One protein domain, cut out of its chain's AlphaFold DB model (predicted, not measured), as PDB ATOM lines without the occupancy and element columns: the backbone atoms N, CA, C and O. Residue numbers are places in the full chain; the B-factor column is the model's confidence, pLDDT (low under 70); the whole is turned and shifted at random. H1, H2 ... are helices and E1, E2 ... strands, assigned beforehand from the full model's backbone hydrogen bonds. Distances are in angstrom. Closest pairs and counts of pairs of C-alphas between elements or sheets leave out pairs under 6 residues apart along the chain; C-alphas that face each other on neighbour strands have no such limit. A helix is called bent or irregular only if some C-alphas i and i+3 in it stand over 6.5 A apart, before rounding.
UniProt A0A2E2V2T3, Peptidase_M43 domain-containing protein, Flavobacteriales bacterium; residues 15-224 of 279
ATOM      1  N   VAL A  15     189.626 238.225 310.213       91.00
ATOM      2  CA  VAL A  15     189.130 238.091 311.592       91.00
ATOM      3  C   VAL A  15     188.580 239.410 312.148       91.00
ATOM      4  O   VAL A  15     187.720 239.392 313.031       91.00
ATOM      5  N   LYS A  16     189.034 240.548 311.615       93.56
ATOM      6  CA  LYS A  16     188.652 241.896 312.051       93.56
ATOM      7  C   LYS A  16     187.427 242.439 311.318       93.56
ATOM      8  O   LYS A  16     187.035 243.573 311.569       93.56
ATOM      9  N   LYS A  17     186.826 241.652 310.417       91.69
ATOM     10  CA  LYS A  17     185.699 242.076 309.579       91.69
ATOM     11  C   LYS A  17     184.540 241.093 309.682       91.69
ATOM     12  O   LYS A  17     184.679 239.898 309.419       91.69
ATOM     13  N   SER A  18     183.362 241.587 310.044       92.88
ATOM     14  CA  SER A  18     182.154 240.764 310.168       92.88
ATOM     15  C   SER A  18     181.701 240.172 308.827       92.88
ATOM     16  O   SER A  18     181.174 239.058 308.785       92.88
ATOM     17  N   GLU A  19     181.965 240.866 307.716       90.56
ATOM     18  CA  GLU A  19     181.631 240.420 306.356       90.56
ATOM     19  C   GLU A  19     182.400 239.171 305.894       90.56
ATOM     20  O   GLU A  19     181.871 238.394 305.099       90.56
ATOM     21  N   SER A  20     183.594 238.931 306.439       88.31
ATOM     22  CA  SER A  20     184.408 237.729 306.204       88.31
ATOM     23  C   SER A  20     184.240 236.665 307.296       88.31
ATOM     24  O   SER A  20     184.965 235.674 307.321       88.31
ATOM     25  N   GLY A  21     183.265 236.828 308.197       87.00
ATOM     26  CA  GLY A  21     183.009 235.892 309.297       87.00
ATOM     27  C   GLY A  21     183.825 236.155 310.568       87.00
ATOM     28  O   GLY A  21     183.764 235.349 311.498       87.00
ATOM     29  N   GLY A  22     184.557 237.269 310.617       91.56
ATOM     30  CA  GLY A  22     185.219 237.792 311.804       91.56
ATOM     31  C   GLY A  22     184.305 238.669 312.666       91.56
ATOM     32  O   GLY A  22     183.088 238.480 312.728       91.56
ATOM     33  N   SER A  23     184.900 239.648 313.344       93.19
ATOM     34  CA  SER A  23     184.197 240.648 314.148       93.19
ATOM     35  C   SER A  23     184.810 242.020 313.928       93.19
ATOM     36  O   SER A  23     186.007 242.185 314.147       93.19
ATOM     37  N   ASP A  24     183.977 242.999 313.584       95.00
ATOM     38  CA  ASP A  24     184.410 244.391 313.454       95.00
ATOM     39  C   ASP A  24     184.987 244.906 314.778       95.00
ATOM     40  O   ASP A  24     184.526 244.527 315.865       95.00
ATOM     41  N   ALA A  25     185.994 245.774 314.678       93.88
ATOM     42  CA  ALA A  25     186.605 246.417 315.829       93.88
ATOM     43  C   ALA A  25     185.578 247.238 316.620       93.88
ATOM     44  O   ALA A  25     184.722 247.937 316.068       93.88
ATOM     45  N   TRP A  26     185.700 247.208 317.943       92.62
ATOM     46  CA  TRP A  26     185.174 248.291 318.763       92.62
ATOM     47  C   TRP A  26     186.037 249.534 318.563       92.62
ATOM     48  O   TRP A  26     187.170 249.416 318.109       92.62
ATOM     49  N   ASN A  27     185.514 250.712 318.922       91.06
ATOM     50  CA  ASN A  27     186.220 251.985 318.759       91.06
ATOM     51  C   ASN A  27     187.677 251.885 319.257       91.06
ATOM     52  O   ASN A  27     187.912 251.788 320.462       91.06
ATOM     53  N   THR A  28     188.630 251.899 318.326       91.62
ATOM     54  CA  THR A  28     190.059 251.631 318.560       91.62
ATOM     55  C   THR A  28     190.738 252.709 319.388       91.62
ATOM     56  O   THR A  28     191.727 252.436 320.063       91.62
ATOM     57  N   ASN A  29     190.131 253.892 319.452       88.88
ATOM     58  CA  ASN A  29     190.552 254.962 320.343       88.88
ATOM     59  C   ASN A  29     190.149 254.729 321.803       88.88
ATOM     60  O   ASN A  29     190.714 255.339 322.700       88.88
ATOM     61  N   GLN A  30     189.162 253.869 322.064       88.12
ATOM     62  CA  GLN A  30     188.620 253.627 323.409       88.12
ATOM     63  C   GLN A  30     188.905 252.217 323.927       88.12
ATOM     64  O   GLN A  30     188.824 251.970 325.133       88.12
ATOM     65  N   TYR A  31     189.204 251.282 323.027       91.75
ATOM     66  CA  TYR A  31     189.391 249.878 323.344       91.75
ATOM     67  C   TYR A  31     190.615 249.331 322.619       91.75
ATOM     68  O   TYR A  31     190.740 249.446 321.404       91.75
ATOM     69  N   LEU A  32     191.466 248.629 323.367       94.06
ATOM     70  CA  LEU A  32     192.358 247.646 322.770       94.06
ATOM     71  C   LEU A  32     191.512 246.446 322.333       94.06
ATOM     72  O   LEU A  32     190.992 245.704 323.172       94.06
ATOM     73  N   ASN A  33     191.382 246.265 321.023       95.19
ATOM     74  CA  ASN A  33     190.741 245.093 320.449       95.19
ATOM     75  C   ASN A  33     191.728 243.923 320.427       95.19
ATOM     76  O   ASN A  33     192.849 244.057 319.935       95.19
ATOM     77  N   ILE A  34     191.298 242.782 320.969       96.62
ATOM     78  CA  ILE A  34     192.045 241.524 320.914       96.62
ATOM     79  C   ILE A  34     191.155 240.477 320.258       96.62
ATOM     80  O   ILE A  34     190.178 240.021 320.860       96.62
ATOM     81  N   TRP A  35     191.491 240.092 319.033       95.81
ATOM     82  CA  TRP A  35     190.823 239.003 318.329       95.81
ATOM     83  C   TRP A  35     191.494 237.678 318.652       95.81
ATOM     84  O   TRP A  35     192.704 237.599 318.849       95.81
ATOM     85  N   VAL A  36     190.698 236.614 318.692       94.00
ATOM     86  CA  VAL A  36     191.190 235.255 318.912       94.00
ATOM     87  C   VAL A  36     190.670 234.376 317.789       94.00
ATOM     88  O   VAL A  36     189.457 234.252 317.616       94.00
ATOM     89  N   CYS A  37     191.574 233.755 317.037       90.81
ATOM     90  CA  CYS A  37     191.209 232.895 315.917       90.81
ATOM     91  C   CYS A  37     192.174 231.720 315.731       90.81
ATOM     92  O   CYS A  37     193.150 231.529 316.462       90.81
ATOM     93  N   ASN A  38     191.852 230.873 314.757       88.94
ATOM     94  CA  ASN A  38     192.778 229.878 314.251       88.94
ATOM     95  C   ASN A  38     193.693 230.559 313.227       88.94
ATOM     96  O   ASN A  38     193.201 231.014 312.198       88.94
ATOM     97  N   ILE A  39     194.989 230.631 313.521       86.06
ATOM     98  CA  ILE A  39     196.002 231.233 312.656       86.06
ATOM     99  C   ILE A  39     196.749 230.061 312.032       86.06
ATOM    100  O   ILE A  39     197.169 229.156 312.754       86.06
ATOM    101  N   GLY A  40     196.843 230.033 310.705       76.31
ATOM    102  CA  GLY A  40     197.575 228.982 310.004       76.31
ATOM    103  C   GLY A  40     199.077 229.045 310.286       76.31
ATOM    104  O   GLY A  40     199.604 230.091 310.662       76.31
ATOM    105  N   SER A  41     199.764 227.927 310.076       71.56
ATOM    106  CA  SER A  41     201.225 227.900 310.021       71.56
ATOM    107  C   SER A  41     201.723 228.762 308.859       71.56
ATOM    108  O   SER A  41     201.109 228.786 307.788       71.56
ATOM    109  N   LEU A  42     202.854 229.439 309.051       68.06
ATOM    110  CA  LEU A  42     203.531 230.148 307.972       68.06
ATOM    111  C   LEU A  42     204.109 229.135 306.992       68.06
ATOM    112  O   LEU A  42     204.938 228.307 307.366       68.06
ATOM    113  N   ASP A  43     203.684 229.233 305.738       61.22
ATOM    114  CA  ASP A  43     204.233 228.470 304.625       61.22
ATOM    115  C   ASP A  43     204.843 229.449 303.613       61.22
ATOM    116  O   ASP A  43     204.130 230.251 303.006       61.22
ATOM    117  N   ILE A  44     206.166 229.392 303.440       59.09
ATOM    118  CA  ILE A  44     206.863 230.097 302.362       59.09
ATOM    119  C   ILE A  44     207.305 229.064 301.328       59.09
ATOM    120  O   ILE A  44     208.193 228.251 301.579       59.09
ATOM    121  N   LEU A  45     206.736 229.136 300.120       57.00
ATOM    122  CA  LEU A  45     207.117 228.294 298.973       57.00
ATOM    123  C   LEU A  45     207.017 226.771 299.227       57.00
ATOM    124  O   LEU A  45     207.750 225.992 298.613       57.00
ATOM    125  N   GLY A  46     206.094 226.328 300.084       53.78
ATOM    126  CA  GLY A  46     205.919 224.924 300.467       53.78
ATOM    127  C   GLY A  46     206.808 224.484 301.636       53.78
ATOM    128  O   GLY A  46     206.956 223.279 301.859       53.78
ATOM    129  N   LEU A  47     207.441 225.429 302.339       53.28
ATOM    130  CA  LEU A  47     208.212 225.203 303.557       53.28
ATOM    131  C   LEU A  47     207.450 225.789 304.744       53.28
ATOM    132  O   LEU A  47     207.312 227.004 304.868       53.28
ATOM    133  N   GLU A  48     206.998 224.906 305.631       62.34
ATOM    134  CA  GLU A  48     206.416 225.285 306.915       62.34
ATOM    135  C   GLU A  48     207.517 225.882 307.806       62.34
ATOM    136  O   GLU A  48     208.424 225.172 308.245       62.34
ATOM    137  N   LEU A  49     207.470 227.197 308.024       62.16
ATOM    138  CA  LEU A  49     208.461 227.934 308.814       62.16
ATOM    139  C   LEU A  49     208.110 228.029 310.298       62.16
ATOM    140  O   LEU A  49     208.977 228.350 311.104       62.16
ATOM    141  N   GLY A  50     206.867 227.718 310.661       67.81
ATOM    142  CA  GLY A  50     206.434 227.642 312.051       67.81
ATOM    143  C   GLY A  50     205.012 228.140 312.275       67.81
ATOM    144  O   GLY A  50     204.345 228.650 311.371       67.81
ATOM    145  N   GLN A  51     204.544 227.977 313.510       75.62
ATOM    146  CA  GLN A  51     203.248 228.472 313.963       75.62
ATOM    147  C   GLN A  51     203.355 229.945 314.369       75.62
ATOM    148  O   GLN A  51     204.230 230.313 315.148       75.62
ATOM    149  N   VAL A  52     202.421 230.772 313.897       82.44
ATOM    150  CA  VAL A  52     202.253 232.154 314.371       82.44
ATOM    151  C   VAL A  52     201.278 232.155 315.537       82.44
ATOM    152  O   VAL A  52     200.146 231.679 315.400       82.44
ATOM    153  N   PHE A  53     201.706 232.680 316.684       88.50
ATOM    154  CA  PHE A  53     200.863 232.764 317.882       88.50
ATOM    155  C   PHE A  53     200.092 234.073 318.000       88.50
ATOM    156  O   PHE A  53     199.127 234.134 318.764       88.50
ATOM    157  N   GLY A  54     200.454 235.084 317.222       90.81
ATOM    158  CA  GLY A  54     199.743 236.343 317.166       90.81
ATOM    159  C   GLY A  54     200.378 237.326 316.196       90.81
ATOM    160  O   GLY A  54     201.379 237.019 315.556       90.81
ATOM    161  N   TYR A  55     199.720 238.469 316.045       91.50
ATOM    162  CA  TYR A  55     200.289 239.645 315.397       91.50
ATOM    163  C   TYR A  55     199.612 240.914 315.927       91.50
ATOM    164  O   TYR A  55     198.465 240.882 316.396       91.50
ATOM    165  N   ALA A  56     200.288 242.050 315.792       91.75
ATOM    166  CA  ALA A  56     199.751 243.365 316.111       91.75
ATOM    167  C   ALA A  56     200.199 244.410 315.089       91.75
ATOM    168  O   ALA A  56     201.211 244.239 314.414       91.75
ATOM    169  N   TYR A  57     199.460 245.518 315.022       86.88
ATOM    170  CA  TYR A  57     199.904 246.703 314.294       86.88
ATOM    171  C   TYR A  57     200.509 247.730 315.258       86.88
ATOM    172  O   TYR A  57     199.814 248.163 316.190       86.88
ATOM    173  N   PRO A  58     201.770 248.152 315.046       83.56
ATOM    174  CA  PRO A  58     202.313 249.313 315.731       83.56
ATOM    175  C   PRO A  58     201.572 250.592 315.291       83.56
ATOM    176  O   PRO A  58     200.906 250.616 314.248       83.56
ATOM    177  N   PRO A  59     201.612 251.662 316.101       79.50
ATOM    178  CA  PRO A  59     200.938 252.912 315.767       79.50
ATOM    179  C   PRO A  59     201.593 253.598 314.563       79.50
ATOM    180  O   PRO A  59     202.811 253.688 314.480       79.50
ATOM    181  N   VAL A  60     200.787 254.171 313.669       76.56
ATOM    182  CA  VAL A  60     201.282 254.852 312.454       76.56
ATOM    183  C   VAL A  60     202.081 256.123 312.709       76.56
ATOM    184  O   VAL A  60     202.910 256.502 311.890       76.56
ATOM    185  N   ASN A  61     201.878 256.751 313.866       75.00
ATOM    186  CA  ASN A  61     202.561 257.982 314.267       75.00
ATOM    187  C   ASN A  61     203.744 257.685 315.201       75.00
ATOM    188  O   ASN A  61     204.051 258.496 316.074       75.00
ATOM    189  N   ILE A  62     204.352 256.497 315.103       80.19
ATOM    190  CA  ILE A  62     205.395 256.067 316.040       80.19
ATOM    191  C   ILE A  62     206.579 257.036 316.066       80.19
ATOM    192  O   ILE A  62     207.004 257.428 317.147       80.19
ATOM    193  N   ASP A  63     207.013 257.541 314.910       78.00
ATOM    194  CA  ASP A  63     208.097 258.527 314.823       78.00
ATOM    195  C   ASP A  63     207.769 259.819 315.585       78.00
ATOM    196  O   ASP A  63     208.612 260.368 316.292       78.00
ATOM    197  N   GLU A  64     206.522 260.297 315.489       73.56
ATOM    198  CA  GLU A  64     206.060 261.482 316.221       73.56
ATOM    199  C   GLU A  64     205.976 261.208 317.726       73.56
ATOM    200  O   GLU A  64     206.381 262.043 318.531       73.56
ATOM    201  N   ALA A  65     205.512 260.021 318.122       75.94
ATOM    202  CA  ALA A  65     205.445 259.622 319.525       75.94
ATOM    203  C   ALA A  65     206.818 259.416 320.173       75.94
ATOM    204  O   ALA A  65     206.924 259.424 321.399       75.94
ATOM    205  N   LEU A  66     207.861 259.225 319.370       79.31
ATOM    206  CA  LEU A  66     209.203 258.920 319.847       79.31
ATOM    207  C   LEU A  66     210.197 260.067 319.624       79.31
ATOM    208  O   LEU A  66     211.322 259.985 320.117       79.31
ATOM    209  N   ILE A  67     209.787 261.165 318.978       78.56
ATOM    210  CA  ILE A  67     210.670 262.292 318.644       78.56
ATOM    211  C   ILE A  67     211.347 262.915 319.874       78.56
ATOM    212  O   ILE A  67     212.552 263.153 319.855       78.56
ATOM    213  N   ASP A  68     210.605 263.108 320.968       71.56
ATOM    214  CA  ASP A  68     211.136 263.694 322.208       71.56
ATOM    215  C   ASP A  68     212.027 262.701 322.975       71.56
ATOM    216  O   ASP A  68     212.910 263.095 323.744       71.56
ATOM    217  N   LEU A  69     211.816 261.398 322.764       73.38
ATOM    218  CA  LEU A  69     212.655 260.352 323.341       73.38
ATOM    219  C   LEU A  69     213.967 260.191 322.580       73.38
ATOM    220  O   LEU A  69     214.975 259.916 323.227       73.38
ATOM    221  N   ALA A  70     213.977 260.418 321.265       77.94
ATOM    222  CA  ALA A  70     215.146 260.243 320.403       77.94
ATOM    223  C   ALA A  70     216.359 261.099 320.826       77.94
ATOM    224  O   ALA A  70     217.505 260.717 320.591       77.94
ATOM    225  N   ASP A  71     216.126 262.228 321.507       73.25
ATOM    226  CA  ASP A  71     217.187 263.079 322.066       73.25
ATOM    227  C   ASP A  71     217.841 262.492 323.336       73.25
ATOM    228  O   ASP A  71     218.924 262.925 323.742       73.25
ATOM    229  N   THR A  72     217.185 261.537 324.005       65.38
ATOM    230  CA  THR A  72     217.579 261.035 325.338       65.38
ATOM    231  C   THR A  72     217.792 259.526 325.412       65.38
ATOM    232  O   THR A  72     218.490 259.063 326.316       65.38
ATOM    233  N   GLN A  73     217.237 258.765 324.473       71.62
ATOM    234  CA  GLN A  73     217.414 257.327 324.322       71.62
ATOM    235  C   GLN A  73     217.272 256.937 322.846       71.62
ATOM    236  O   GLN A  73     216.676 257.666 322.056       71.62
ATOM    237  N   THR A  74     217.802 255.772 322.476       79.12
ATOM    238  CA  THR A  74     217.451 255.144 321.198       79.12
ATOM    239  C   THR A  74     215.958 254.809 321.187       79.12
ATOM    240  O   THR A  74     215.352 254.602 322.247       79.12
ATOM    241  N   VAL A  75     215.363 254.780 319.994       83.50
ATOM    242  CA  VAL A  75     213.946 254.454 319.807       83.50
ATOM    243  C   VAL A  75     213.761 253.436 318.671       83.50
ATOM    244  O   VAL A  75     214.560 253.460 317.732       83.50
ATOM    245  N   PRO A  76     212.740 252.554 318.737       84.00
ATOM    246  CA  PRO A  76     212.433 251.598 317.679       84.00
ATOM    247  C   PRO A  76     212.225 252.258 316.319       84.00
ATOM    248  O   PRO A  76     211.422 253.181 316.195       84.00
ATOM    249  N   ASP A  77     212.915 251.736 315.305       83.62
ATOM    250  CA  ASP A  77     212.764 252.126 313.903       83.62
ATOM    251  C   ASP A  77     211.893 251.086 313.186       83.62
ATOM    252  O   ASP A  77     212.336 249.974 312.879       83.62
ATOM    253  N   TRP A  78     210.616 251.417 312.996       82.94
ATOM    254  CA  TRP A  78     209.659 250.533 312.340       82.94
ATOM    255  C   TRP A  78     209.638 250.774 310.831       82.94
ATOM    256  O   TRP A  78     209.445 251.910 310.394       82.94
ATOM    257  N   PRO A  79     209.721 249.716 310.007       77.81
ATOM    258  CA  PRO A  79     209.519 249.856 308.574       77.81
ATOM    259  C   PRO A  79     208.137 250.448 308.275       77.81
ATOM    260  O   PRO A  79     207.113 249.941 308.734       77.81
ATOM    261  N   VAL A  80     208.102 251.512 307.467       71.75
ATOM    262  CA  VAL A  80     206.865 252.247 307.134       71.75
ATOM    263  C   VAL A  80     205.781 251.375 306.498       71.75
ATOM    264  O   VAL A  80     204.606 251.718 306.548       71.75
ATOM    265  N   ASP A  81     206.161 250.246 305.904       70.44
ATOM    266  CA  ASP A  81     205.253 249.289 305.276       70.44
ATOM    267  C   ASP A  81     204.614 248.296 306.264       70.44
ATOM    268  O   ASP A  81     203.726 247.538 305.883       70.44
ATOM    269  N   MET A  82     205.029 248.305 307.534       70.62
ATOM    270  CA  MET A  82     204.364 247.582 308.627       70.62
ATOM    271  C   MET A  82     203.302 248.427 309.345       70.62
ATOM    272  O   MET A  82     202.589 247.925 310.215       70.62
ATOM    273  N   LEU A  83     203.197 249.709 308.995       80.19
ATOM    274  CA  LEU A  83     202.275 250.664 309.596       80.19
ATOM    275  C   LEU A  83     200.972 250.718 308.783       80.19
ATOM    276  O   LEU A  83     200.996 250.741 307.556       80.19
ATOM    277  N   THR A  84     199.821 250.755 309.461       83.44
ATOM    278  CA  THR A  84     198.504 250.883 308.809       83.44
ATOM    279  C   THR A  84     197.656 251.972 309.451       83.44
ATOM    280  O   THR A  84     197.388 251.931 310.652       83.44
ATOM    281  N   ASP A  85     197.234 252.958 308.656       81.69
ATOM    282  CA  ASP A  85     196.368 254.062 309.091       81.69
ATOM    283  C   ASP A  85     194.884 253.667 309.116       81.69
ATOM    284  O   ASP A  85     194.025 254.459 309.507       81.69
ATOM    285  N   ASP A  86     194.575 252.423 308.740       88.38
ATOM    286  CA  ASP A  86     193.249 251.853 308.895       88.38
ATOM    287  C   ASP A  86     192.989 251.533 310.371       88.38
ATOM    288  O   ASP A  86     193.339 250.472 310.896       88.38
ATOM    289  N   GLU A  87     192.321 252.469 311.039       87.25
ATOM    290  CA  GLU A  87     191.870 252.323 312.421       87.25
ATOM    291  C   GLU A  87     191.080 251.033 312.656       87.25
ATOM    292  O   GLU A  87     191.160 250.458 313.736       87.25
ATOM    293  N   THR A  88     190.363 250.504 311.661       88.81
ATOM    294  CA  THR A  88     189.588 249.264 311.839       88.81
ATOM    295  C   THR A  88     190.468 248.025 312.012       88.81
ATOM    296  O   THR A  88     189.998 247.001 312.513       88.81
ATOM    297  N   LEU A  89     191.753 248.122 311.659       89.31
ATOM    298  CA  LEU A  89     192.732 247.051 311.802       89.31
ATOM    299  C   LEU A  89     193.540 247.150 313.103       89.31
ATOM    300  O   LEU A  89     194.203 246.178 313.475       89.31
ATOM    301  N   GLN A  90     193.479 248.275 313.818       90.69
ATOM    302  CA  GLN A  90     194.303 248.541 314.997       90.69
ATOM    303  C   GLN A  90     193.936 247.633 316.187       90.69
ATOM    304  O   GLN A  90     192.811 247.633 316.695       90.69
ATOM    305  N   GLY A  91     194.918 246.872 316.674       93.31
ATOM    306  CA  GLY A  91     194.783 245.972 317.819       93.31
ATOM    307  C   GLY A  91     195.687 244.749 317.700       93.31
ATOM    308  O   GLY A  91     196.704 244.786 317.008       93.31
ATOM    309  N   VAL A  92     195.305 243.676 318.389       95.44
ATOM    310  CA  VAL A  92     196.085 242.437 318.520       95.44
ATOM    311  C   VAL A  92     195.250 241.245 318.069       95.44
ATOM    312  O   VAL A  92     194.078 241.136 318.420       95.44
ATOM    313  N   VAL A  93     195.846 240.304 317.349       94.62
ATOM    314  CA  VAL A  93     195.233 239.006 317.050       94.62
ATOM    315  C   VAL A  93     196.066 237.909 317.690       94.62
ATOM    316  O   VAL A  93     197.287 237.947 317.630       94.62
ATOM    317  N   LEU A  94     195.405 236.929 318.303       93.88
ATOM    318  CA  LEU A  94     196.050 235.793 318.951       93.88
ATOM    319  C   LEU A  94     195.545 234.470 318.389       93.88
ATOM    320  O   LEU A  94     194.346 234.268 318.169       93.88
ATOM    321  N   HIS A  95     196.470 233.530 318.250       92.56
ATOM    322  CA  HIS A  95     196.156 232.141 318.006       92.56
ATOM    323  C   HIS A  95     195.491 231.534 319.243       92.56
ATOM    324  O   HIS A  95     195.982 231.662 320.365       92.56
ATOM    325  N   TYR A  96     194.361 230.858 319.049       91.81
ATOM    326  CA  TYR A  96     193.512 230.397 320.149       91.81
ATOM    327  C   TYR A  96     194.196 229.446 321.146       91.81
ATOM    328  O   TYR A  96     193.739 229.354 322.288       91.81
ATOM    329  N   THR A  97     195.254 228.732 320.754       92.44
ATOM    330  CA  THR A  97     196.014 227.831 321.639       92.44
ATOM    331  C   THR A  97     196.926 228.600 322.601       92.44
ATOM    332  O   THR A  97     197.066 228.195 323.754       92.44
ATOM    333  N   ALA A  98     197.424 229.772 322.200       91.94
ATOM    334  CA  ALA A  98     198.331 230.608 322.991       91.94
ATOM    335  C   ALA A  98     197.613 231.541 323.991       91.94
ATOM    336  O   ALA A  98     198.244 232.301 324.733       91.94
ATOM    337  N   VAL A  99     196.274 231.524 324.029       93.56
ATOM    338  CA  VAL A  99     195.495 232.445 324.869       93.56
ATOM    339  C   VAL A  99     195.439 231.990 326.325       93.56
ATOM    340  O   VAL A  99     194.728 231.054 326.691       93.56
ATOM    341  N   GLY A 100     196.081 232.777 327.187       90.31
ATOM    342  CA  GLY A 100     195.974 232.664 328.638       90.31
ATOM    343  C   GLY A 100     196.752 231.488 329.236       90.31
ATOM    344  O   GLY A 100     197.356 230.678 328.548       90.31
ATOM    345  N   ARG A 101     196.746 231.409 330.571       91.69
ATOM    346  CA  ARG A 101     197.422 230.337 331.317       91.69
ATOM    347  C   ARG A 101     196.526 229.117 331.459       91.69
ATOM    348  O   ARG A 101     195.363 229.263 331.841       91.69
ATOM    349  N   ASN A 102     197.108 227.925 331.333       89.25
ATOM    350  CA  ASN A 102     196.397 226.649 331.484       89.25
ATOM    351  C   ASN A 102     195.222 226.515 330.504       89.25
ATOM    352  O   ASN A 102     194.140 226.044 330.871       89.25
ATOM    353  N   ASN A 103     195.422 226.960 329.269       91.50
ATOM    354  CA  ASN A 103     194.450 226.805 328.210       91.50
ATOM    355  C   ASN A 103     194.231 225.300 327.939       91.50
ATOM    356  O   ASN A 103     195.184 224.586 327.618       91.50
ATOM    357  N   PRO A 104     192.996 224.774 328.082       91.69
ATOM    358  CA  PRO A 104     192.723 223.345 327.912       91.69
ATOM    359  C   PRO A 104     192.969 222.844 326.484       91.69
ATOM    360  O   PRO A 104     193.031 221.635 326.277       91.69
ATOM    361  N   VAL A 105     193.094 223.758 325.520       91.94
ATOM    362  CA  VAL A 105     193.367 223.460 324.112       91.94
ATOM    363  C   VAL A 105     194.745 223.947 323.653       91.94
ATOM    364  O   VAL A 105     194.994 223.982 322.456       91.94
ATOM    365  N   ALA A 106     195.653 224.277 324.581       91.00
ATOM    366  CA  ALA A 106     196.980 224.816 324.260       91.00
ATOM    367  C   ALA A 106     197.832 223.925 323.350       91.00
ATOM    368  O   ALA A 106     198.701 224.422 322.662       91.00
ATOM    369  N   ASN A 107     197.582 222.613 323.352       89.06
ATOM    370  CA  ASN A 107     198.369 221.649 322.583       89.06
ATOM    371  C   ASN A 107     197.644 221.174 321.314       89.06
ATOM    372  O   ASN A 107     198.060 220.183 320.712       89.06
ATOM    373  N   ASN A 108     196.517 221.790 320.940       90.19
ATOM    374  CA  ASN A 108     195.733 221.345 319.782       90.19
ATOM    375  C   ASN A 108     196.452 221.580 318.444       90.19
ATOM    376  O   ASN A 108     196.131 220.912 317.464       90.19
ATOM    377  N   ASP A 109     197.405 222.506 318.419       84.44
ATOM    378  CA  ASP A 109     198.327 222.808 317.319       84.44
ATOM    379  C   ASP A 109     199.653 222.023 317.421       84.44
ATOM    380  O   ASP A 109     200.502 222.111 316.541       84.44
ATOM    381  N   GLY A 110     199.842 221.231 318.484       84.62
ATOM    382  CA  GLY A 110     201.076 220.492 318.752       84.62
ATOM    383  C   GLY A 110     202.193 221.303 319.422       84.62
ATOM    384  O   GLY A 110     203.265 220.739 319.643       84.62
ATOM    385  N   MET A 111     201.964 222.569 319.789       81.12
ATOM    386  CA  MET A 111     202.973 223.468 320.364       81.12
ATOM    387  C   MET A 111     202.851 223.553 321.890       81.12
ATOM    388  O   MET A 111     202.060 224.310 322.442       81.12
ATOM    389  N   THR A 112     203.659 222.774 322.613       81.00
ATOM    390  CA  THR A 112     203.505 222.613 324.074       81.00
ATOM    391  C   THR A 112     204.130 223.718 324.930       81.00
ATOM    392  O   THR A 112     203.985 223.694 326.152       81.00
ATOM    393  N   GLU A 113     204.843 224.662 324.320       81.75
ATOM    394  CA  GLU A 113     205.700 225.627 325.023       81.75
ATOM    395  C   GLU A 113     205.069 227.016 325.212       81.75
ATOM    396  O   GLU A 113     205.677 227.860 325.860       81.75
ATOM    397  N   ASN A 114     203.830 227.231 324.745       82.56
ATOM    398  CA  ASN A 114     203.184 228.556 324.689       82.56
ATOM    399  C   ASN A 114     201.875 228.633 325.499       82.56
ATOM    400  O   ASN A 114     200.861 229.159 325.043       82.56
ATOM    401  N   ASN A 115     201.863 228.048 326.705       88.25
ATOM    402  CA  ASN A 115     200.664 227.910 327.554       88.25
ATOM    403  C   ASN A 115     200.710 228.735 328.857       88.25
ATOM    404  O   ASN A 115     200.039 228.414 329.849       88.25
ATOM    405  N   GLU A 116     201.511 229.798 328.900       92.19
ATOM    406  CA  GLU A 116     201.484 230.768 329.993       92.19
ATOM    407  C   GLU A 116     200.878 232.126 329.607       92.19
ATOM    408  O   GLU A 116     200.818 233.039 330.446       92.19
ATOM    409  N   GLY A 117     200.379 232.256 328.378       92.69
ATOM    410  CA  GLY A 117     199.730 233.456 327.865       92.69
ATOM    411  C   GLY A 117     200.707 234.594 327.576       92.69
ATOM    412  O   GLY A 117     200.309 235.754 327.697       92.69
ATOM    413  N   ARG A 118     201.976 234.292 327.266       94.81
ATOM    414  CA  ARG A 118     202.979 235.325 326.957       94.81
ATOM    415  C   ARG A 118     202.854 235.881 325.551       94.81
ATOM    416  O   ARG A 118     203.146 237.058 325.393       94.81
ATOM    417  N   ALA A 119     202.274 235.131 324.614       93.81
ATOM    418  CA  ALA A 119     201.907 235.653 323.296       93.81
ATOM    419  C   ALA A 119     201.104 236.964 323.403       93.81
ATOM    420  O   ALA A 119     201.453 237.965 322.799       93.81
ATOM    421  N   ALA A 120     200.096 237.027 324.281       95.94
ATOM    422  CA  ALA A 120     199.339 238.265 324.493       95.94
ATOM    423  C   ALA A 120     200.196 239.427 325.026       95.94
ATOM    424  O   ALA A 120     199.922 240.580 324.716       95.94
ATOM    425  N   VAL A 121     201.205 239.140 325.853       97.62
ATOM    426  CA  VAL A 121     202.112 240.165 326.393       97.62
ATOM    427  C   VAL A 121     203.027 240.688 325.288       97.62
ATOM    428  O   VAL A 121     203.185 241.899 325.167       97.62
ATOM    429  N   HIS A 122     203.559 239.778 324.477       97.00
ATOM    430  CA  HIS A 122     204.400 240.055 323.320       97.00
ATOM    431  C   HIS A 122     203.677 240.933 322.289       97.00
ATOM    432  O   HIS A 122     204.110 242.049 322.004       97.00
ATOM    433  N   GLU A 123     202.500 240.506 321.821       96.31
ATOM    434  CA  GLU A 123     201.746 241.253 320.807       96.31
ATOM    435  C   GLU A 123     201.268 242.621 321.305       96.31
ATOM    436  O   GLU A 123     201.223 243.598 320.558       96.31
ATOM    437  N   VAL A 124     200.917 242.734 322.591       97.38
ATOM    438  CA  VAL A 124     200.590 244.041 323.179       97.38
ATOM    439  C   VAL A 124     201.834 244.928 323.272       97.38
ATOM    440  O   VAL A 124     201.706 246.142 323.150       97.38
ATOM    441  N   GLY A 125     203.030 244.352 323.424       97.19
ATOM    442  CA  GLY A 125     204.295 245.070 323.272       97.19
ATOM    443  C   GLY A 125     204.416 245.717 321.891       97.19
ATOM    444  O   GLY A 125     204.610 246.930 321.811       97.19
ATOM    445  N   HIS A 126     204.187 244.956 320.816       95.19
ATOM    446  CA  HIS A 126     204.150 245.482 319.443       95.19
ATOM    447  C   HIS A 126     203.079 246.559 319.238       95.19
ATOM    448  O   HIS A 126     203.361 247.627 318.695       95.19
ATOM    449  N   TYR A 127     201.858 246.335 319.735       94.62
ATOM    450  CA  TYR A 127     200.776 247.330 319.686       94.62
ATOM    451  C   TYR A 127     201.160 248.665 320.350       94.62
ATOM    452  O   TYR A 127     200.693 249.739 319.946       94.62
ATOM    453  N   LEU A 128     202.016 248.587 321.373       94.81
ATOM    454  CA  LEU A 128     202.582 249.707 322.118       94.81
ATOM    455  C   LEU A 128     203.976 250.126 321.612       94.81
ATOM    456  O   LEU A 128     204.681 250.848 322.313       94.81
ATOM    457  N   GLY A 129     204.351 249.718 320.399       92.44
ATOM    458  CA  GLY A 129     205.508 250.224 319.661       92.44
ATOM    459  C   GLY A 129     206.831 249.496 319.890       92.44
ATOM    460  O   GLY A 129     207.844 249.952 319.368       92.44
ATOM    461  N   LEU A 130     206.860 248.388 320.636       94.88
ATOM    462  CA  LEU A 130     208.090 247.617 320.850       94.88
ATOM    463  C   LEU A 130     208.392 246.698 319.678       94.88
ATOM    464  O   LEU A 130     207.518 245.952 319.254       94.88
ATOM    465  N   ARG A 131     209.636 246.696 319.212       93.31
ATOM    466  CA  ARG A 131     210.136 245.780 318.185       93.31
ATOM    467  C   ARG A 131     210.656 244.482 318.817       93.31
ATOM    468  O   ARG A 131     210.855 244.423 320.031       93.31
ATOM    469  N   HIS A 132     210.852 243.443 318.010       94.44
ATOM    470  CA  HIS A 132     211.590 242.255 318.439       94.44
ATOM    471  C   HIS A 132     213.028 242.611 318.824       94.44
ATOM    472  O   HIS A 132     213.655 243.406 318.125       94.44
ATOM    473  N   ILE A 133     213.565 241.980 319.878       94.88
ATOM    474  CA  ILE A 133     214.878 242.348 320.448       94.88
ATOM    475  C   ILE A 133     216.067 242.150 319.491       94.88
ATOM    476  O   ILE A 133     217.117 242.741 319.698       94.88
ATOM    477  N   TRP A 134     215.906 241.340 318.439       92.31
ATOM    478  CA  TRP A 134     216.924 241.110 317.401       92.31
ATOM    479  C   TRP A 134     216.753 242.012 316.164       92.31
ATOM    480  O   TRP A 134     217.334 241.766 315.106       92.31
ATOM    481  N   GLY A 135     215.874 243.015 316.243       90.44
ATOM    482  CA  GLY A 135     215.674 243.981 315.165       90.44
ATOM    483  C   GLY A 135     215.159 243.368 313.857       90.44
ATOM    484  O   GLY A 135     215.503 243.855 312.781       90.44
ATOM    485  N   ASP A 136     214.346 242.310 313.925       88.38
ATOM    486  CA  ASP A 136     213.694 241.624 312.791       88.38
ATOM    487  C   ASP A 136     214.607 241.184 311.633       88.38
ATOM    488  O   ASP A 136     214.116 240.962 310.522       88.38
ATOM    489  N   ALA A 137     215.917 241.047 311.844       86.56
ATOM    490  CA  ALA A 137     216.790 240.533 310.795       86.56
ATOM    491  C   ALA A 137     216.345 239.138 310.348       86.56
ATOM    492  O   ALA A 137     216.089 238.246 311.162       86.56
ATOM    493  N   ILE A 138     216.283 238.928 309.033       81.12
ATOM    494  CA  ILE A 138     215.909 237.642 308.459       81.12
ATOM    495  C   ILE A 138     217.189 236.924 308.039       81.12
ATOM    496  O   ILE A 138     217.609 236.972 306.881       81.12
ATOM    497  N   ALA A 139     217.799 236.193 308.976       74.69
ATOM    498  CA  ALA A 139     219.054 235.469 308.742       74.69
ATOM    499  C   ALA A 139     218.997 234.535 307.512       74.69
ATOM    500  O   ALA A 139     219.990 234.353 306.807       74.69
ATOM    501  N   PHE A 140     217.819 233.976 307.194       70.62
ATOM    502  CA  PHE A 140     217.614 233.151 305.996       70.62
ATOM    503  C   PHE A 140     217.809 233.919 304.674       70.62
ATOM    504  O   PHE A 140     218.240 233.330 303.682       70.62
ATOM    505  N   LEU A 141     217.522 235.224 304.653       78.44
ATOM    506  CA  LEU A 141     217.752 236.107 303.505       78.44
ATOM    507  C   LEU A 141     219.160 236.728 303.507       78.44
ATOM    508  O   LEU A 141     219.536 237.390 302.539       78.44
ATOM    509  N   GLY A 142     219.964 236.430 304.532       76.75
ATOM    510  CA  GLY A 142     221.349 236.875 304.657       76.75
ATOM    511  C   GLY A 142     221.527 238.176 305.435       76.75
ATOM    512  O   GLY A 142     222.622 238.737 305.379       76.75
ATOM    513  N   ASP A 143     220.493 238.640 306.139       84.69
ATOM    514  CA  ASP A 143     220.613 239.784 307.041       84.69
ATOM    515  C   ASP A 143     221.486 239.425 308.251       84.69
ATOM    516  O   ASP A 143     221.433 238.305 308.767       84.69
ATOM    517  N   ASP A 144     222.295 240.387 308.692       87.38
ATOM    518  CA  ASP A 144     223.074 240.305 309.926       87.38
ATOM    519  C   ASP A 144     222.299 241.010 311.040       87.38
ATOM    520  O   ASP A 144     222.211 242.241 311.052       87.38
ATOM    521  N   GLY A 145     221.730 240.234 311.961       87.81
ATOM    522  CA  GLY A 145     220.984 240.746 313.105       87.81
ATOM    523  C   GLY A 145     221.827 241.613 314.027       87.81
ATOM    524  O   GLY A 145     221.336 242.614 314.523       87.81
ATOM    525  N   CYS A 146     223.134 241.355 314.128       91.88
ATOM    526  CA  CYS A 146     224.031 242.217 314.901       91.88
ATOM    527  C   CYS A 146     224.286 243.587 314.254       91.88
ATOM    528  O   CYS A 146     224.887 244.464 314.878       91.88
ATOM    529  N   SER A 147     223.865 243.779 313.000       90.19
ATOM    530  CA  SER A 147     223.938 245.058 312.288       90.19
ATOM    531  C   SER A 147     222.625 245.857 312.347       90.19
ATOM    532  O   SER A 147     222.581 246.978 311.837       90.19
ATOM    533  N   VAL A 148     221.571 245.304 312.951       88.50
ATOM    534  CA  VAL A 148     220.300 245.986 313.238       88.50
ATOM    535  C   VAL A 148     220.046 245.985 314.745       88.50
ATOM    536  O   VAL A 148     220.809 245.404 315.506       88.50
ATOM    537  N   ASP A 149     219.020 246.711 315.180       88.69
ATOM    538  CA  ASP A 149     218.726 246.923 316.596       88.69
ATOM    539  C   ASP A 149     217.204 247.051 316.782       88.69
ATOM    540  O   ASP A 149     216.478 247.437 315.850       88.69
ATOM    541  N   ASP A 150     216.698 246.722 317.969       92.38
ATOM    542  CA  ASP A 150     215.293 246.950 318.330       92.38
ATOM    543  C   ASP A 150     214.999 248.425 318.656       92.38
ATOM    544  O   ASP A 150     213.844 248.824 318.818       92.38
ATOM    545  N   GLY A 151     216.053 249.238 318.691       90.69
ATOM    546  CA  GLY A 151     216.062 250.651 318.973       90.69
ATOM    547  C   GLY A 151     216.083 250.951 320.463       90.69
ATOM    548  O   GLY A 151     215.731 252.064 320.829       90.69
ATOM    549  N   ILE A 152     216.458 250.041 321.365       91.44
ATOM    550  CA  ILE A 152     216.315 250.255 322.812       91.44
ATOM    551  C   ILE A 152     217.643 250.003 323.535       91.44
ATOM    552  O   ILE A 152     218.130 248.903 323.691       91.44
ATOM    553  N   SER A 153     218.248 251.058 324.080       90.44
ATOM    554  CA  SER A 153     219.627 250.958 324.592       90.44
ATOM    555  C   SER A 153     219.820 250.073 325.833       90.44
ATOM    556  O   SER A 153     220.962 249.847 326.236       90.44
ATOM    557  N   ASP A 154     218.734 249.627 326.475       92.00
ATOM    558  CA  ASP A 154     218.768 248.703 327.610       92.00
ATOM    559  C   ASP A 154     218.329 247.261 327.271       92.00
ATOM    560  O   ASP A 154     218.181 246.451 328.191       92.00
ATOM    561  N   THR A 155     218.226 246.910 325.984       94.00
ATOM    562  CA  THR A 155     218.133 245.536 325.453       94.00
ATOM    563  C   THR A 155     219.443 245.149 324.741       94.00
ATOM    564  O   THR A 155     219.834 245.805 323.779       94.00
ATOM    565  N   PRO A 156     220.205 244.145 325.233       94.19
ATOM    566  CA  PRO A 156     221.393 243.640 324.545       94.19
ATOM    567  C   PRO A 156     221.088 243.239 323.111       94.19
ATOM    568  O   PRO A 156     220.025 242.669 322.854       94.19
ATOM    569  N   ASN A 157     222.020 243.531 322.203       92.31
ATOM    570  CA  ASN A 157     221.831 243.221 320.799       92.31
ATOM    571  C   ASN A 157     221.803 241.703 320.594       92.31
ATOM    572  O   ASN A 157     222.542 240.960 321.241       92.31
ATOM    573  N   ALA A 158     220.957 241.248 319.680       93.00
ATOM    574  CA  ALA A 158     220.789 239.841 319.366       93.00
ATOM    575  C   ALA A 158     220.722 239.659 317.849       93.00
ATOM    576  O   ALA A 158     220.054 240.407 317.142       93.00
ATOM    577  N   ASN A 159     221.391 238.632 317.333       91.44
ATOM    578  CA  ASN A 159     221.378 238.323 315.905       91.44
ATOM    579  C   ASN A 159     220.077 237.637 315.466       91.44
ATOM    580  O   ASN A 159     219.731 237.628 314.288       91.44
ATOM    581  N   ASP A 160     219.440 236.928 316.394       88.12
ATOM    582  CA  ASP A 160     218.325 236.028 316.130       88.12
ATOM    583  C   ASP A 160     217.545 235.789 317.429       88.12
ATOM    584  O   ASP A 160     218.079 235.962 318.528       88.12
ATOM    585  N   GLN A 161     216.310 235.320 317.306       87.38
ATOM    586  CA  GLN A 161     215.502 234.889 318.444       87.38
ATOM    587  C   GLN A 161     216.172 233.770 319.262       87.38
ATOM    588  O   GLN A 161     216.983 232.989 318.749       87.38
ATOM    589  N   ALA A 162     215.828 233.641 320.548       81.75
ATOM    590  CA  ALA A 162     216.348 232.596 321.435       81.75
ATOM    591  C   ALA A 162     216.096 231.167 320.928       81.75
ATOM    592  O   ALA A 162     216.994 230.317 321.004       81.75
ATOM    593  N   GLY A 163     214.908 230.929 320.374       75.06
ATOM    594  CA  GLY A 163     214.395 229.624 319.969       75.06
ATOM    595  C   GLY A 163     213.661 228.926 321.099       75.06
ATOM    596  O   GLY A 163     213.506 229.460 322.187       75.06
ATOM    597  N   TYR A 164     213.249 227.680 320.868       76.94
ATOM    598  CA  TYR A 164     212.495 226.846 321.817       76.94
ATOM    599  C   TYR A 164     213.313 226.370 323.049       76.94
ATOM    600  O   TYR A 164     213.070 225.301 323.608       76.94
ATOM    601  N   VAL A 165     214.354 227.105 323.465       84.50
ATOM    602  CA  VAL A 165     215.244 226.746 324.581       84.50
ATOM    603  C   VAL A 165     215.626 227.982 325.388       84.50
ATOM    604  O   VAL A 165     216.024 229.002 324.843       84.50
ATOM    605  N   CYS A 166     215.606 227.845 326.712       89.19
ATOM    606  CA  CYS A 166     216.001 228.903 327.635       89.19
ATOM    607  C   CYS A 166     217.488 228.831 327.986       89.19
ATOM    608  O   CYS A 166     217.864 228.326 329.050       89.19
ATOM    609  N   ASP A 167     218.337 229.298 327.076       93.06
ATOM    610  CA  ASP A 167     219.772 229.420 327.323       93.06
ATOM    611  C   ASP A 167     220.140 230.847 327.741       93.06
ATOM    612  O   ASP A 167     220.405 231.707 326.911       93.06
ATOM    613  N   PHE A 168     220.216 231.078 329.052       92.12
ATOM    614  CA  PHE A 168     220.613 232.369 329.631       92.12
ATOM    615  C   PHE A 168     222.087 232.748 329.395       92.12
ATOM    616  O   PHE A 168     222.524 233.802 329.847       92.12
ATOM    617  N   ASN A 169     222.887 231.884 328.759       92.81
ATOM    618  CA  ASN A 169     224.255 232.215 328.347       92.81
ATOM    619  C   ASN A 169     224.366 232.427 326.835       92.81
ATOM    620  O   ASN A 169     225.481 232.604 326.338       92.81
ATOM    621  N   LYS A 170     223.246 232.358 326.106       91.88
ATOM    622  CA  LYS A 170     223.220 232.626 324.675       91.88
ATOM    623  C   LYS A 170     223.674 234.062 324.448       91.88
ATOM    624  O   LYS A 170     223.156 234.980 325.062       91.88
ATOM    625  N   ASN A 171     224.675 234.227 323.601       93.00
ATOM    626  CA  ASN A 171     225.143 235.520 323.138       93.00
ATOM    627  C   ASN A 171     225.422 235.359 321.651       93.00
ATOM    628  O   ASN A 171     226.371 234.665 321.264       93.00
ATOM    629  N   THR A 172     224.537 235.900 320.830       92.44
ATOM    630  CA  THR A 172     224.639 235.782 319.379       92.44
ATOM    631  C   THR A 172     225.445 236.915 318.753       92.44
ATOM    632  O   THR A 172     226.042 236.691 317.699       92.44
ATOM    633  N   CYS A 173     225.560 238.060 319.427       92.69
ATOM    634  CA  CYS A 173     226.346 239.217 318.994       92.69
ATOM    635  C   CYS A 173     227.650 239.391 319.781       92.69
ATOM    636  O   CYS A 173     227.993 240.474 320.243       92.69
ATOM    637  N   THR A 174     228.443 238.320 319.868       91.25
ATOM    638  CA  THR A 174     229.679 238.321 320.663       91.25
ATOM    639  C   THR A 174     230.663 239.415 320.251       91.25
ATOM    640  O   THR A 174     231.008 239.548 319.070       91.25
ATOM    641  N   GLY A 175     231.236 240.092 321.242       84.50
ATOM    642  CA  GLY A 175     232.216 241.156 321.054       84.50
ATOM    643  C   GLY A 175     231.609 242.508 320.689       84.50
ATOM    644  O   GLY A 175     232.370 243.414 320.326       84.50
ATOM    645  N   ASP A 176     230.286 242.647 320.774       86.44
ATOM    646  CA  ASP A 176     229.633 243.943 320.746       86.44
ATOM    647  C   ASP A 176     229.872 244.725 322.052       86.44
ATOM    648  O   ASP A 176     230.625 244.325 322.949       86.44
ATOM    649  N   THR A 177     229.302 245.924 322.113       83.44
ATOM    650  CA  THR A 177     229.336 246.749 323.315       83.44
ATOM    651  C   THR A 177     227.923 247.168 323.644       83.44
ATOM    652  O   THR A 177     227.323 247.934 322.891       83.44
ATOM    653  N   PHE A 178     227.431 246.729 324.792       82.00
ATOM    654  CA  PHE A 178     226.093 247.048 325.239       82.00
ATOM    655  C   PHE A 178     226.068 248.250 326.192       82.00
ATOM    656  O   PHE A 178     226.864 248.371 327.134       82.00
ATOM    657  N   GLY A 179     225.105 249.143 325.950       70.88
ATOM    658  CA  GLY A 179     224.807 250.292 326.793       70.88
ATOM    659  C   GLY A 179     226.005 251.216 327.054       70.88
ATOM    660  O   GLY A 179     226.999 251.264 326.332       70.88
ATOM    661  N   SER A 180     225.920 251.987 328.139       67.12
ATOM    662  CA  SER A 180     227.005 252.891 328.560       67.12
ATOM    663  C   SER A 180     228.161 252.179 329.277       67.12
ATOM    664  O   SER A 180     229.166 252.818 329.596       67.12
ATOM    665  N   THR A 181     228.010 250.891 329.593       69.19
ATOM    666  CA  THR A 181     229.022 250.090 330.297       69.19
ATOM    667  C   THR A 181     230.090 249.563 329.344       69.19
ATOM    668  O   THR A 181     231.235 249.401 329.765       69.19
ATOM    669  N   GLY A 182     229.742 249.358 328.067       76.31
ATOM    670  CA  GLY A 182     230.644 248.806 327.058       76.31
ATOM    671  C   GLY A 182     230.977 247.331 327.292       76.31
ATOM    672  O   GLY A 182     232.021 246.868 326.838       76.31
ATOM    673  N   GLU A 183     230.133 246.629 328.050       86.62
ATOM    674  CA  GLU A 183     230.255 245.193 328.295       86.62
ATOM    675  C   GLU A 183     229.524 244.413 327.200       86.62
ATOM    676  O   GLU A 183     228.518 244.880 326.682       86.62
ATOM    677  N   ASP A 184     230.039 243.232 326.874       90.44
ATOM    678  CA  ASP A 184     229.399 242.257 325.987       90.44
ATOM    679  C   ASP A 184     228.453 241.397 326.841       90.44
ATOM    680  O   ASP A 184     228.915 240.665 327.731       90.44
ATOM    681  N   LEU A 185     227.139 241.556 326.654       92.88
ATOM    682  CA  LEU A 185     226.113 240.885 327.459       92.88
ATOM    683  C   LEU A 185     225.423 239.760 326.670       92.88
ATOM    684  O   LEU A 185     225.306 239.851 325.456       92.88
ATOM    685  N   PRO A 186     224.937 238.702 327.347       93.94
ATOM    686  CA  PRO A 186     224.085 237.698 326.714       93.94
ATOM    687  C   PRO A 186     222.793 238.291 326.132       93.94
ATOM    688  O   PRO A 186     222.277 239.285 326.650       93.94
ATOM    689  N   ASP A 187     222.241 237.611 325.126       94.31
ATOM    690  CA  ASP A 187     220.909 237.858 324.576       94.31
ATOM    691  C   ASP A 187     219.879 237.795 325.719       94.31
ATOM    692  O   ASP A 187     219.919 236.900 326.573       94.31
ATOM    693  N   MET A 188     218.928 238.729 325.742       95.38
ATOM    694  CA  MET A 188     217.936 238.813 326.819       95.38
ATOM    695  C   MET A 188     216.762 237.846 326.592       95.38
ATOM    696  O   MET A 188     215.635 238.272 326.344       95.38
ATOM    697  N   VAL A 189     217.013 236.541 326.722       95.31
ATOM    698  CA  VAL A 189     216.029 235.463 326.471       95.31
ATOM    699  C   VAL A 189     214.788 235.519 327.380       95.31
ATOM    700  O   VAL A 189     213.742 234.941 327.096       95.31
ATOM    701  N   GLU A 190     214.868 236.224 328.506       96.12
ATOM    702  CA  GLU A 190     213.740 236.485 329.400       96.12
ATOM    703  C   GLU A 190     212.819 237.637 328.960       96.12
ATOM    704  O   GLU A 190     211.764 237.852 329.581       96.12
ATOM    705  N   ASN A 191     213.208 238.399 327.934       97.69
ATOM    706  CA  ASN A 191     212.466 239.558 327.459       97.69
ATOM    707  C   ASN A 191     211.197 239.130 326.724       97.69
ATOM    708  O   ASN A 191     211.257 238.300 325.826       97.69
ATOM    709  N   TYR A 192     210.051 239.739 327.043       97.69
ATOM    710  CA  TYR A 192     208.788 239.423 326.372       97.69
ATOM    711  C   TYR A 192     208.811 239.637 324.857       97.69
ATOM    712  O   TYR A 192     207.962 239.048 324.203       97.69
ATOM    713  N   MET A 193     209.736 240.438 324.318       96.94
ATOM    714  CA  MET A 193     209.889 240.697 322.882       96.94
ATOM    715  C   MET A 193     210.844 239.718 322.171       96.94
ATOM    716  O   MET A 193     211.184 239.937 321.011       96.94
ATOM    717  N   ASP A 194     211.273 238.642 322.839       94.50
ATOM    718  CA  ASP A 194     211.963 237.497 322.228       94.50
ATOM    719  C   ASP A 194     210.967 236.366 321.869       94.50
ATOM    720  O   ASP A 194     209.862 236.307 322.412       94.50
ATOM    721  N   TYR A 195     211.367 235.421 321.013       92.12
ATOM    722  CA  TYR A 195     210.678 234.139 320.786       92.12
ATOM    723  C   TYR A 195     211.281 233.006 321.628       92.12
ATOM    724  O   TYR A 195     211.575 231.915 321.135       92.12
ATOM    725  N   SER A 196     211.445 233.263 322.925       92.31
ATOM    726  CA  SER A 196     211.721 232.222 323.919       92.31
ATOM    727  C   SER A 196     210.444 231.470 324.325       92.31
ATOM    728  O   SER A 196     209.346 232.018 324.212       92.31
ATOM    729  N   PRO A 197     210.548 230.253 324.893       91.44
ATOM    730  CA  PRO A 197     209.406 229.560 325.483       91.44
ATOM    731  C   PRO A 197     208.748 230.393 326.589       91.44
ATOM    732  O   PRO A 197     209.440 231.046 327.379       91.44
ATOM    733  N   ASP A 198     207.424 230.278 326.744       91.88
ATOM    734  CA  ASP A 198     206.648 231.049 327.729       91.88
ATOM    735  C   ASP A 198     207.202 230.957 329.165       91.88
ATOM    736  O   ASP A 198     207.067 231.898 329.950       91.88
ATOM    737  N   ALA A 199     207.817 229.821 329.511       90.38
ATOM    738  CA  ALA A 199     208.397 229.557 330.829       90.38
ATOM    739  C   ALA A 199     209.576 230.485 331.182       90.38
ATOM    740  O   ALA A 199     209.957 230.576 332.352       90.38
ATOM    741  N   CYS A 200     210.163 231.148 330.187       92.75
ATOM    742  CA  CYS A 200     211.381 231.942 330.328       92.75
ATOM    743  C   CYS A 200     211.108 233.433 330.183       92.75
ATOM    744  O   CYS A 200     211.713 234.232 330.894       92.75
ATOM    745  N   LEU A 201     210.086 233.784 329.407       95.12
ATOM    746  CA  LEU A 201     209.581 235.142 329.258       95.12
ATOM    747  C   LEU A 201     208.994 235.686 330.572       95.12
ATOM    748  O   LEU A 201     207.958 235.213 331.078       95.12
ATOM    749  N   ASN A 202     209.637 236.712 331.133       96.12
ATOM    750  CA  ASN A 202     209.231 237.282 332.415       96.12
ATOM    751  C   ASN A 202     209.450 238.796 332.599       96.12
ATOM    752  O   ASN A 202     208.975 239.326 333.612       96.12
ATOM    753  N   MET A 203     210.057 239.516 331.647       97.38
ATOM    754  CA  MET A 203     210.339 240.943 331.833       97.38
ATOM    755  C   MET A 203     210.228 241.824 330.582       97.38
ATOM    756  O   MET A 203     210.359 241.367 329.453       97.38
ATOM    757  N   PHE A 204     210.012 243.115 330.844       98.50
ATOM    758  CA  PHE A 204     210.347 244.227 329.955       98.50
ATOM    759  C   PHE A 204     211.455 245.053 330.615       98.50
ATOM    760  O   PHE A 204     211.559 245.077 331.848       98.50
ATOM    761  N   THR A 205     212.236 245.765 329.815       96.62
ATOM    762  CA  THR A 205     213.242 246.723 330.284       96.62
ATOM    763  C   THR A 205     212.619 248.083 330.620       96.62
ATOM    764  O   THR A 205     211.434 248.332 330.370       96.62
ATOM    765  N   ASN A 206     213.399 248.996 331.209       93.44
ATOM    766  CA  ASN A 206     212.889 250.335 331.506       93.44
ATOM    767  C   ASN A 206     212.727 251.162 330.222       93.44
ATOM    768  O   ASN A 206     211.757 251.913 330.115       93.44
ATOM    769  N   GLY A 207     213.629 251.002 329.249       90.25
ATOM    770  CA  GLY A 207     213.532 251.618 327.927       90.25
ATOM    771  C   GLY A 207     212.256 251.195 327.201       90.25
ATOM    772  O   GLY A 207     211.478 252.052 326.774       90.25
ATOM    773  N   GLN A 208     211.960 249.890 327.190       96.06
ATOM    774  CA  GLN A 208     210.707 249.350 326.653       96.06
ATOM    775  C   GLN A 208     209.475 249.950 327.351       96.06
ATOM    776  O   GLN A 208     208.532 250.398 326.697       96.06
ATOM    777  N   ILE A 209     209.479 250.036 328.687       94.12
ATOM    778  CA  ILE A 209     208.378 250.669 329.432       94.12
ATOM    779  C   ILE A 209     208.209 252.141 329.030       94.12
ATOM    780  O   ILE A 209     207.075 252.587 328.845       94.12
ATOM    781  N   ASN A 210     209.298 252.899 328.890       88.00
ATOM    782  CA  ASN A 210     209.233 254.307 328.501       88.00
ATOM    783  C   ASN A 210     208.610 254.486 327.113       88.00
ATOM    784  O   ASN A 210     207.743 255.345 326.954       88.00
ATOM    785  N   ILE A 211     208.991 253.652 326.142       90.50
ATOM    786  CA  ILE A 211     208.414 253.662 324.790       90.50
ATOM    787  C   ILE A 211     206.916 253.376 324.845       90.50
ATOM    788  O   ILE A 211     206.124 254.202 324.397       90.50
ATOM    789  N   MET A 212     206.508 252.280 325.496       93.56
ATOM    790  CA  MET A 212     205.090 251.918 325.603       93.56
ATOM    791  C   MET A 212     204.241 253.030 326.236       93.56
ATOM    792  O   MET A 212     203.097 253.252 325.838       93.56
ATOM    793  N   ARG A 213     204.789 253.751 327.222       90.12
ATOM    794  CA  ARG A 213     204.102 254.890 327.849       90.12
ATOM    795  C   ARG A 213     203.979 256.085 326.908       90.12
ATOM    796  O   ARG A 213     202.896 256.652 326.835       90.12
ATOM    797  N   ASN A 214     205.036 256.433 326.178       86.00
ATOM    798  CA  ASN A 214     204.988 257.533 325.208       86.00
ATOM    799  C   ASN A 214     204.000 257.236 324.080       86.00
ATOM    800  O   ASN A 214     203.224 258.105 323.693       86.00
ATOM    801  N   ILE A 215     203.930 255.982 323.630       89.31
ATOM    802  CA  ILE A 215     202.929 255.558 322.652       89.31
ATOM    803  C   ILE A 215     201.509 255.755 323.185       89.31
ATOM    804  O   ILE A 215     200.668 256.287 322.465       89.31
ATOM    805  N   LEU A 216     201.232 255.403 324.443       89.12
ATOM    806  CA  LEU A 216     199.927 255.675 325.053       89.12
ATOM    807  C   LEU A 216     199.636 257.172 325.197       89.12
ATOM    808  O   LEU A 216     198.486 257.569 325.065       89.12
ATOM    809  N   GLU A 217     200.640 257.996 325.485       84.94
ATOM    810  CA  GLU A 217     200.458 259.429 325.735       84.94
ATOM    811  C   GLU A 217     200.355 260.265 324.450       84.94
ATOM    812  O   GLU A 217     199.659 261.280 324.455       84.94
ATOM    813  N   ILE A 218     200.995 259.837 323.357       82.12
ATOM    814  CA  ILE A 218     201.125 260.634 322.127       82.12
ATOM    815  C   ILE A 218     200.410 259.985 320.941       82.12
ATOM    816  O   ILE A 218     199.599 260.637 320.287       82.12
ATOM    817  N   ALA A 219     200.666 258.702 320.670       85.81
ATOM    818  CA  ALA A 219     200.079 258.020 319.516       85.81
ATOM    819  C   ALA A 219     198.692 257.424 319.794       85.81
ATOM    820  O   ALA A 219     197.888 257.288 318.877       85.81
ATOM    821  N   ARG A 220     198.395 257.060 321.047       89.12
ATOM    822  CA  ARG A 220     197.107 256.481 321.466       89.12
ATOM    823  C   ARG A 220     196.490 257.190 322.690       89.12
ATOM    824  O   ARG A 220     196.003 256.511 323.599       89.12
ATOM    825  N   PRO A 221     196.460 258.539 322.729       86.19
ATOM    826  CA  PRO A 221     196.066 259.313 323.911       86.19
ATOM    827  C   PRO A 221     194.633 259.035 324.367       86.19
ATOM    828  O   PRO A 221     194.325 259.105 325.556       86.19
ATOM    829  N   GLU A 222     193.736 258.705 323.440       88.19
ATOM    830  CA  GLU A 222     192.325 258.451 323.744       88.19
ATOM    831  C   GLU A 222     192.105 257.167 324.568       88.19
ATOM    832  O   GLU A 222     191.109 257.073 325.286       88.19
ATOM    833  N   LEU A 223     193.062 256.225 324.577       88.25
ATOM    834  CA  LEU A 223     192.974 255.006 325.395       88.25
ATOM    835  C   LEU A 223     193.145 255.278 326.893       88.25
ATOM    836  O   LEU A 223     192.701 254.481 327.724       88.25
ATOM    837  N   ILE A 224     193.834 256.367 327.244       83.94
ATOM    838  CA  ILE A 224     194.169 256.719 328.631       83.94
ATOM    839  C   ILE A 224     193.453 257.980 329.119       83.94
ATOM    840  O   ILE A 224     193.341 258.185 330.329       83.94
TER     841      ILE A 224
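What this domain is: This is residues 15 to 224 of the 279 residues of the protein "Peptidase_M43 domain-containing protein" of Flavobacteriales bacterium (UniProt A0A2E2V2T3). Little regular structure: a small sheet, E1 E5 E4, mixed, has H2 over one face in two layers, with hairpin E2-E3 and the H1-H3 pair away from it and loops 128 to 205 beyond H2. The 210 printed residues run E1 E2 E3 E4 H1 E5 H2 H3, class mixed, 53 in named elements. It is compact, radius of gyration 17.3 A, spanning 53 by 40 by 34 A.

Where its parts are: E1, residues 34 to 37, begins at C-alpha (192.045, 241.524, 320.914); E5 is 92 to 95, E4 54 to 56, E2 41 to 44, E3 47 to 51. H2, residues 118 to 127, measures 14.2 A from first to last C-alpha; H1, residues 62 to 70, is irregular, with C-alphas 65 and 68 7.5 A apart; H3, residues 206 to 219, measures 19.2 A and ends at C-alpha 219 at (200.079, 258.020, 319.516).

How they stand to each other: E5 is parallel to E1 (N 35 to O 92, 2.9 A) and antiparallel to E4 (N 93 to O 55, 2.8 A). H2 is on this sheet, height 7.3 A; its closest C-alphas to E4 are Tyr 127 and Ala 56, 5.4 A. E2 and E3 form a hairpin (N 49 to O 42, 2.8 A). H1 and H3 touch at C-alphas Ala 65 and Ile 218, 5.1 A, the closest, a steep tilt of 51 degrees. Every O i to N i+4 pair is within hydrogen-bond range in H2 and H3, 3 of 5 in H1.

The domain as a whole: The farthest C-alphas, Glu 19 and Thr 181, are 54.0 A apart. The printed part has no cut; links H1 to E5, E5 to H2 and H2 to H3 are long. pLDDT is under 70 at 42 to 50, 72 and 180 to 181.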